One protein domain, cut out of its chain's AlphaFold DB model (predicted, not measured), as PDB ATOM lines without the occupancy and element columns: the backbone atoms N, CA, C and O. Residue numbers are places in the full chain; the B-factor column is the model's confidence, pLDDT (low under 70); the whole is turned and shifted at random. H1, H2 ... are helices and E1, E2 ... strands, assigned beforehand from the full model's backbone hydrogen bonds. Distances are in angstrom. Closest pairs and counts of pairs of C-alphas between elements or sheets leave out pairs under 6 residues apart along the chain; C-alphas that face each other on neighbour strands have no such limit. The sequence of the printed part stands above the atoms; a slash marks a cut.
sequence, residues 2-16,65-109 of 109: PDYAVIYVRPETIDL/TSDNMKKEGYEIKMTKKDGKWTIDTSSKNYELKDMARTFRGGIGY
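AT A GLANCE: This is residues 2 to 16 and 65 to 109 of the 109 residues of an uncharacterized protein of Streptococcus oralis (UniProt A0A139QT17). A narrow three-stranded antiparallel sheet, ordered E1, E2, E3, has one short helix, H1, over one face near E2's first residues. The 60 printed residues include three named strands, then one named helix; the class is mixed, with under half of the residues in named elements. The whole is elongated, 39 by 20 by 13 A, and only just loose, close to compact, with a radius of gyration of the C-alphas of 13.0 A.

HOW THE PARTS SIT: Inner strand E2, residues 74 to 81, neighbours E1, residues 4 to 9, at 149 degrees; N 7 and O 76, 2.9 A apart, are within hydrogen-bond range. E2 and E3, residues 84 to 87, form a hairpin at 140 degrees; N 79 and O 86, 2.9 A apart, are within range. H1, residues 94 to 102, is on the sheet, height 8.6 A; its closest C-alpha pair with E2 is Glu 95 and Tyr 74, 6.0 A. On the local plane H1 and E2 stand at 58 degrees, only just slantwise. Every O i to N i+4 pair in H1 is within range.

IN THESE COORDINATES: E1, 16.2 A, begins at C-alpha 4 (-35.988, 1.103, -38.292). E2 measures 22.0 A and E3 10.1 A. H1, 12.2 A, ends at C-alpha 102 (-29.264, -22.375, -39.618).

THE WHOLE: Residues 17 to 64 are cut out; C-alphas 16 and 65 are 9.5 A apart. Residues 108 to 109 have pLDDT under 70.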
ATOM      1  N   PRO A   2     -34.635   7.310 -40.497       79.00
ATOM      2  CA  PRO A   2     -35.573   6.258 -40.116       79.00
ATOM      3  C   PRO A   2     -35.139   5.584 -38.807       79.00
ATOM      4  O   PRO A   2     -33.948   5.349 -38.592       79.00
ATOM      5  N   ASP A   3     -36.115   5.257 -37.959       92.25
ATOM      6  CA  ASP A   3     -35.896   4.589 -36.667       92.25
ATOM      7  C   ASP A   3     -35.893   3.056 -36.780       92.25
ATOM      8  O   ASP A   3     -35.703   2.347 -35.790       92.25
ATOM      9  N   TYR A   4     -36.079   2.526 -37.992       94.44
ATOM     10  CA  TYR A   4     -35.988   1.103 -38.292       94.44
ATOM     11  C   TYR A   4     -35.289   0.847 -39.632       94.44
ATOM     12  O   TYR A   4     -35.284   1.699 -40.521       94.44
ATOM     13  N   ALA A   5     -34.711  -0.342 -39.758       95.62
ATOM     14  CA  ALA A   5     -34.152  -0.886 -40.989       95.62
ATOM     15  C   ALA A   5     -34.491  -2.379 -41.078       95.62
ATOM     16  O   ALA A   5     -34.718  -3.025 -40.054       95.62
ATOM     17  N   VAL A   6     -34.524  -2.922 -42.291       96.12
ATOM     18  CA  VAL A   6     -34.595  -4.367 -42.533       96.12
ATOM     19  C   VAL A   6     -33.331  -4.749 -43.284       96.12
ATOM     20  O   VAL A   6     -32.997  -4.109 -44.280       96.12
ATOM     21  N   ILE A   7     -32.618  -5.749 -42.779       95.69
ATOM     22  CA  ILE A   7     -31.470  -6.342 -43.464       95.69
ATOM     23  C   ILE A   7     -31.838  -7.746 -43.926       95.69
ATOM     24  O   ILE A   7     -32.588  -8.448 -43.249       95.69
ATOM     25  N   TYR A   8     -31.297  -8.145 -45.071       97.00
ATOM     26  CA  TYR A   8     -31.451  -9.491 -45.601       97.00
ATOM     27  C   TYR A   8     -30.180 -10.289 -45.335       97.00
ATOM     28  O   TYR A   8     -29.089  -9.845 -45.695       97.00
ATOM     29  N   VAL A   9     -30.314 -11.443 -44.689       96.06
ATOM     30  CA  VAL A   9     -29.190 -12.320 -44.352       96.06
ATOM     31  C   VAL A   9     -29.383 -13.654 -45.051       96.06
ATOM     32  O   VAL A   9     -30.213 -14.457 -44.630       96.06
ATOM     33  N   ARG A  10     -28.598 -13.895 -46.101       95.56
ATOM     34  CA  ARG A  10     -28.509 -15.204 -46.747       95.56
ATOM     35  C   ARG A  10     -27.415 -16.026 -46.056       95.56
ATOM     36  O   ARG A  10     -26.259 -15.606 -46.100       95.56
ATOM     37  N   PRO A  11     -27.752 -17.131 -45.373       94.00
ATOM     38  CA  PRO A  11     -26.759 -17.974 -44.724       94.00
ATOM     39  C   PRO A  11     -25.940 -18.749 -45.763       94.00
ATOM     40  O   PRO A  11     -26.480 -19.234 -46.752       94.00
ATOM     41  N   GLU A  12     -24.647 -18.897 -45.498       93.62
ATOM     42  CA  GLU A  12     -23.764 -19.846 -46.177       93.62
ATOM     43  C   GLU A  12     -23.061 -20.626 -45.062       93.62
ATOM     44  O   GLU A  12     -22.275 -20.068 -44.295       93.62
ATOM     45  N   THR A  13     -23.459 -21.884 -44.873       93.69
ATOM     46  CA  THR A  13     -23.106 -22.684 -43.690       93.69
ATOM     47  C   THR A  13     -22.622 -24.064 -44.094       93.69
ATOM     48  O   THR A  13     -22.990 -24.565 -45.148       93.69
ATOM     49  N   ILE A  14     -21.854 -24.704 -43.222       93.56
ATOM     50  CA  ILE A  14     -21.563 -26.137 -43.316       93.56
ATOM     51  C   ILE A  14     -22.796 -26.908 -42.833       93.56
ATOM     52  O   ILE A  14     -23.298 -26.592 -41.755       93.56
ATOM     53  N   ASP A  15     -23.272 -27.900 -43.585       92.69
ATOM     54  CA  ASP A  15     -24.126 -28.958 -43.031       92.69
ATOM     55  C   ASP A  15     -23.238 -29.948 -42.269       92.69
ATOM     56  O   ASP A  15     -22.269 -30.469 -42.824       92.69
ATOM     57  N   LEU A  16     -23.518 -30.189 -40.987       91.69
ATOM     58  CA  LEU A  16     -22.696 -31.087 -40.177       91.69
ATOM     59  C   LEU A  16     -22.831 -32.553 -40.613       91.69
ATOM     60  O   LEU A  16     -21.926 -33.338 -40.330       91.69
ATOM     61  N   THR A  65     -25.648 -25.086 -47.058       91.25
ATOM     62  CA  THR A  65     -26.725 -24.890 -46.090       91.25
ATOM     63  C   THR A  65     -27.741 -26.016 -46.278       91.25
ATOM     64  O   THR A  65     -28.052 -26.368 -47.407       91.25
ATOM     65  N   SER A  66     -28.253 -26.604 -45.200       86.75
ATOM     66  CA  SER A  66     -29.149 -27.761 -45.314       86.75
ATOM     67  C   SER A  66     -30.489 -27.402 -45.979       86.75
ATOM     68  O   SER A  66     -30.981 -26.279 -45.834       86.75
ATOM     69  N   ASP A  67     -31.106 -28.340 -46.709       85.56
ATOM     70  CA  ASP A  67     -32.407 -28.144 -47.387       85.56
ATOM     71  C   ASP A  67     -33.574 -27.929 -46.413       85.56
ATOM     72  O   ASP A  67     -34.593 -27.341 -46.775       85.56
ATOM     73  N   ASN A  68     -33.428 -28.370 -45.162       85.56
ATOM     74  CA  ASN A  68     -34.400 -28.110 -44.098       85.56
ATOM     75  C   ASN A  68     -34.306 -26.672 -43.533       85.56
ATOM     76  O   ASN A  68     -35.127 -26.288 -42.697       85.56
ATOM     77  N   MET A  69     -33.344 -25.865 -43.998       88.38
ATOM     78  CA  MET A  69     -33.138 -24.473 -43.595       88.38
ATOM     79  C   MET A  69     -33.607 -23.488 -44.672       88.38
ATOM     80  O   MET A  69     -33.703 -23.797 -45.859       88.38
ATOM     81  N   LYS A  70     -33.853 -22.233 -44.274       90.94
ATOM     82  CA  LYS A  70     -34.255 -21.153 -45.190       90.94
ATOM     83  C   LYS A  70     -33.034 -20.637 -45.971       90.94
ATOM     84  O   LYS A  70     -32.487 -19.587 -45.641       90.94
ATOM     85  N   LYS A  71     -32.620 -21.385 -47.003       89.88
ATOM     86  CA  LYS A  71     -31.471 -21.083 -47.886       89.88
ATOM     87  C   LYS A  71     -31.522 -19.693 -48.499       89.88
ATOM     88  O   LYS A  71     -30.503 -19.018 -48.583       89.88
ATOM     89  N   GLU A  72     -32.718 -19.263 -48.888       90.75
ATOM     90  CA  GLU A  72     -32.909 -17.955 -49.509       90.75
ATOM     91  C   GLU A  72     -32.519 -16.829 -48.543       90.75
ATOM     92  O   GLU A  72     -31.874 -15.873 -48.949       90.75
ATOM     93  N   GLY A  73     -32.781 -16.984 -47.242       94.44
ATOM     94  CA  GLY A  73     -32.323 -16.056 -46.214       94.44
ATOM     95  C   GLY A  73     -33.430 -15.499 -45.330       94.44
ATOM     96  O   GLY A  73     -34.600 -15.864 -45.435       94.44
ATOM     97  N   TYR A  74     -33.033 -14.606 -44.430       96.44
ATOM     98  CA  TYR A  74     -33.851 -14.078 -43.342       96.44
ATOM     99  C   TYR A  74     -33.965 -12.564 -43.423       96.44
ATOM    100  O   TYR A  74     -32.989 -11.872 -43.717       96.44
ATOM    101  N   GLU A  75     -35.142 -12.046 -43.092       96.75
ATOM    102  CA  GLU A  75     -35.351 -10.610 -42.937       96.75
ATOM    103  C   GLU A  75     -35.201 -10.235 -41.464       96.75
ATOM    104  O   GLU A  75     -36.043 -10.548 -40.622       96.75
ATOM    105  N   ILE A  76     -34.117  -9.538 -41.133       97.00
ATOM    106  CA  ILE A  76     -33.832  -9.119 -39.764       97.00
ATOM    107  C   ILE A  76     -34.177  -7.644 -39.609       97.00
ATOM    108  O   ILE A  76     -33.537  -6.753 -40.171       97.00
ATOM    109  N   LYS A  77     -35.205  -7.374 -38.802       95.75
ATOM    110  CA  LYS A  77     -35.597  -6.012 -38.447       95.75
ATOM    111  C   LYS A  77     -34.678  -5.454 -37.363       95.75
ATOM    112  O   LYS A  77     -34.525  -6.034 -36.289       95.75
ATOM    113  N   MET A  78     -34.132  -4.275 -37.625       96.62
ATOM    114  CA  MET A  78     -33.338  -3.488 -36.693       96.62
ATOM    115  C   MET A  78     -34.101  -2.223 -36.298       96.62
ATOM    116  O   MET A  78     -34.803  -1.627 -37.114       96.62
ATOM    117  N   THR A  79     -33.936  -1.781 -35.057       96.31
ATOM    118  CA  THR A  79     -34.468  -0.506 -34.550       96.31
ATOM    119  C   THR A  79     -33.338   0.356 -34.025       96.31
ATOM    120  O   THR A  79     -32.409  -0.168 -33.413       96.31
ATOM    121  N   LYS A  80     -33.414   1.671 -34.210       96.06
ATOM    122  CA  LYS A  80     -32.423   2.598 -33.669       96.06
ATOM    123  C   LYS A  80     -32.814   3.018 -32.248       96.06
ATOM    124  O   LYS A  80     -33.902   3.537 -32.038       96.06
ATOM    125  N   LYS A  81     -31.930   2.795 -31.274       92.62
ATOM    126  CA  LYS A  81     -32.069   3.226 -29.873       92.62
ATOM    127  C   LYS A  81     -30.793   3.948 -29.459       92.62
ATOM    128  O   LYS A  81     -29.705   3.423 -29.679       92.62
ATOM    129  N   ASP A  82     -30.916   5.167 -28.939       92.25
ATOM    130  CA  ASP A  82     -29.782   5.989 -28.483       92.25
ATOM    131  C   ASP A  82     -28.649   6.106 -29.520       92.25
ATOM    132  O   ASP A  82     -27.461   5.979 -29.227       92.25
ATOM    133  N   GLY A  83     -29.027   6.281 -30.789       92.38
ATOM    134  CA  GLY A  83     -28.076   6.393 -31.895       92.38
ATOM    135  C   GLY A  83     -27.526   5.063 -32.429       92.38
ATOM    136  O   GLY A  83     -26.890   5.079 -33.483       92.38
ATOM    137  N   LYS A  84     -27.803   3.923 -31.780       94.56
ATOM    138  CA  LYS A  84     -27.293   2.590 -32.141       94.56
ATOM    139  C   LYS A  84     -28.382   1.703 -32.737       94.56
ATOM    140  O   LYS A  84     -29.526   1.729 -32.296       94.56
ATOM    141  N   TRP A  85     -28.024   0.892 -33.727       95.88
ATOM    142  CA  TRP A  85     -28.916  -0.134 -34.261       95.88
ATOM    143  C   TRP A  85     -28.958  -1.344 -33.327       95.88
ATOM    144  O   TRP A  85     -27.917  -1.847 -32.910       95.88
ATOM    145  N   THR A  86     -30.157  -1.815 -33.008       95.75
ATOM    146  CA  THR A  86     -30.398  -2.977 -32.146       95.75
ATOM    147  C   THR A  86     -31.345  -3.952 -32.828       95.75
ATOM    148  O   THR A  86     -32.251  -3.526 -33.543       95.75
ATOM    149  N   ILE A  87     -31.190  -5.240 -32.546       95.81
ATOM    150  CA  ILE A  87     -32.113  -6.299 -32.971       95.81
ATOM    151  C   ILE A  87     -32.894  -6.765 -31.736       95.81
ATOM    152  O   ILE A  87     -32.336  -6.819 -30.640       95.81
ATOM    153  N   ASP A  88     -34.177  -7.089 -31.898       94.75
ATOM    154  CA  ASP A  88     -34.942  -7.754 -30.841       94.75
ATOM    155  C   ASP A  88     -34.441  -9.194 -30.655       94.75
ATOM    156  O   ASP A  88     -34.605 -10.025 -31.546       94.75
ATOM    157  N   THR A  89     -33.833  -9.488 -29.507       95.31
ATOM    158  CA  THR A  89     -33.335 -10.826 -29.148       95.31
ATOM    159  C   THR A  89     -34.350 -11.648 -28.353       95.31
ATOM    160  O   THR A  89     -34.019 -12.725 -27.852       95.31
ATOM    161  N   SER A  90     -35.585 -11.158 -28.207       95.19
ATOM    162  CA  SER A  90     -36.647 -11.891 -27.528       95.19
ATOM    163  C   SER A  90     -36.993 -13.193 -28.254       95.19
ATOM    164  O   SER A  90     -36.834 -13.336 -29.467       95.19
ATOM    165  N   SER A  91     -37.564 -14.148 -27.516       91.00
ATOM    166  CA  SER A  91     -38.030 -15.426 -28.070       91.00
ATOM    167  C   SER A  91     -39.161 -15.294 -29.099       91.00
ATOM    168  O   SER A  91     -39.507 -16.286 -29.737       91.00
ATOM    169  N   LYS A  92     -39.733 -14.092 -29.254       93.75
ATOM    170  CA  LYS A  92     -40.781 -13.774 -30.232       93.75
ATOM    171  C   LYS A  92     -40.216 -13.396 -31.603       93.75
ATOM    172  O   LYS A  92     -40.975 -13.344 -32.565       93.75
ATOM    173  N   ASN A  93     -38.910 -13.143 -31.709       95.75
ATOM    174  CA  ASN A  93     -38.259 -12.899 -32.989       95.75
ATOM    175  C   ASN A  93     -37.900 -14.233 -33.666       95.75
ATOM    176  O   ASN A  93     -36.790 -14.750 -33.520       95.75
ATOM    177  N   TYR A  94     -38.872 -14.806 -34.379       93.81
ATOM    178  CA  TYR A  94     -38.721 -16.099 -35.051       93.81
ATOM    179  C   TYR A  94     -37.672 -16.068 -36.166       93.81
ATOM    180  O   TYR A  94     -36.862 -16.983 -36.230       93.81
ATOM    181  N   GLU A  95     -37.596 -14.995 -36.962       95.00
ATOM    182  CA  GLU A  95     -36.587 -14.864 -38.027       95.00
ATOM    183  C   GLU A  95     -35.162 -14.890 -37.456       95.00
ATOM    184  O   GLU A  95     -34.320 -15.637 -37.945       95.00
ATOM    185  N   LEU A  96     -34.888 -14.160 -36.365       95.44
ATOM    186  CA  LEU A  96     -33.576 -14.221 -35.704       95.44
ATOM    187  C   LEU A  96     -33.290 -15.615 -35.130       95.44
ATOM    188  O   LEU A  96     -32.164 -16.105 -35.227       95.44
ATOM    189  N   LYS A  97     -34.293 -16.248 -34.511       93.69
ATOM    190  CA  LYS A  97     -34.154 -17.578 -33.907       93.69
ATOM    191  C   LYS A  97     -33.868 -18.647 -34.960       93.69
ATOM    192  O   LYS A  97     -33.008 -19.494 -34.735       93.69
ATOM    193  N   ASP A  98     -34.575 -18.603 -36.080       92.81
ATOM    194  CA  ASP A  98     -34.429 -19.561 -37.169       92.81
ATOM    195  C   ASP A  98     -33.135 -19.316 -37.941       92.81
ATOM    196  O   ASP A  98     -32.414 -20.271 -38.218       92.81
ATOM    197  N   MET A  99     -32.741 -18.055 -38.147       94.19
ATOM    198  CA  MET A  99     -31.412 -17.719 -38.663       94.19
ATOM    199  C   MET A  99     -30.312 -18.297 -37.768       94.19
ATOM    200  O   MET A  99     -29.420 -18.997 -38.241       94.19
ATOM    201  N   ALA A 100     -30.398 -18.078 -36.453       93.00
ATOM    202  CA  ALA A 100     -29.432 -18.605 -35.493       93.00
ATOM    203  C   ALA A 100     -29.427 -20.143 -35.397       93.00
ATOM    204  O   ALA A 100     -28.474 -20.704 -34.860       93.00
ATOM    205  N   ARG A 101     -30.480 -20.831 -35.859       90.94
ATOM    206  CA  ARG A 101     -30.512 -22.297 -35.990       90.94
ATOM    207  C   ARG A 101     -29.792 -22.756 -37.248       90.94
ATOM    208  O   ARG A 101     -29.016 -23.695 -37.163       90.94
ATOM    209  N   THR A 102     -29.963 -22.058 -38.365       93.06
ATOM    210  CA  THR A 102     -29.264 -22.375 -39.618       93.06
ATOM    211  C   THR A 102     -27.749 -22.328 -39.463       93.06
ATOM    212  O   THR A 102     -27.055 -23.238 -39.905       93.06
ATOM    213  N   PHE A 103     -27.231 -21.354 -38.711       92.75
ATOM    214  CA  PHE A 103     -25.804 -21.276 -38.374       92.75
ATOM    215  C   PHE A 103     -25.298 -22.385 -37.427       92.75
ATOM    216  O   PHE A 103     -24.125 -22.379 -37.063       92.75
ATOM    217  N   ARG A 104     -26.144 -23.345 -37.027       91.06
ATOM    218  CA  ARG A 104     -25.746 -24.550 -36.270       91.06
ATOM    219  C   ARG A 104     -25.484 -25.758 -37.166       91.06
ATOM    220  O   ARG A 104     -25.251 -26.837 -36.637       91.06
ATOM    221  N   GLY A 105     -25.547 -25.575 -38.484       88.19
ATOM    222  CA  GLY A 105     -25.158 -26.576 -39.470       88.19
ATOM    223  C   GLY A 105     -26.057 -27.806 -39.501       88.19
ATOM    224  O   GLY A 105     -25.596 -28.913 -39.265       88.19
ATOM    225  N   GLY A 106     -27.355 -27.605 -39.737       80.88
ATOM    226  CA  GLY A 106     -28.306 -28.705 -39.969       80.88
ATOM    227  C   GLY A 106     -28.865 -29.383 -38.709       80.88
ATOM    228  O   GLY A 106     -29.941 -29.972 -38.767       80.88
ATOM    229  N   ILE A 107     -28.223 -29.241 -37.541       75.00
ATOM    230  CA  ILE A 107     -28.664 -29.904 -36.300       75.00
ATOM    231  C   ILE A 107     -29.973 -29.309 -35.745       75.00
ATOM    232  O   ILE A 107     -30.042 -28.125 -35.395       75.00
ATOM    233  N   GLY A 108     -30.966 -30.177 -35.510       62.88
ATOM    234  CA  GLY A 108     -32.139 -29.884 -34.677       62.88
ATOM    235  C   GLY A 108     -33.438 -29.557 -35.421       62.88
ATOM    236  O   GLY A 108     -34.230 -28.772 -34.887       62.88
ATOM    237  N   TYR A 109     -33.648 -30.153 -36.600       53.97
ATOM    238  CA  TYR A 109     -34.949 -30.247 -37.281       53.97
ATOM    239  C   TYR A 109     -35.519 -31.662 -37.215       53.97
ATOM    240  O   TYR A 109     -34.722 -32.617 -37.333       53.97
TER     241      TYR A 109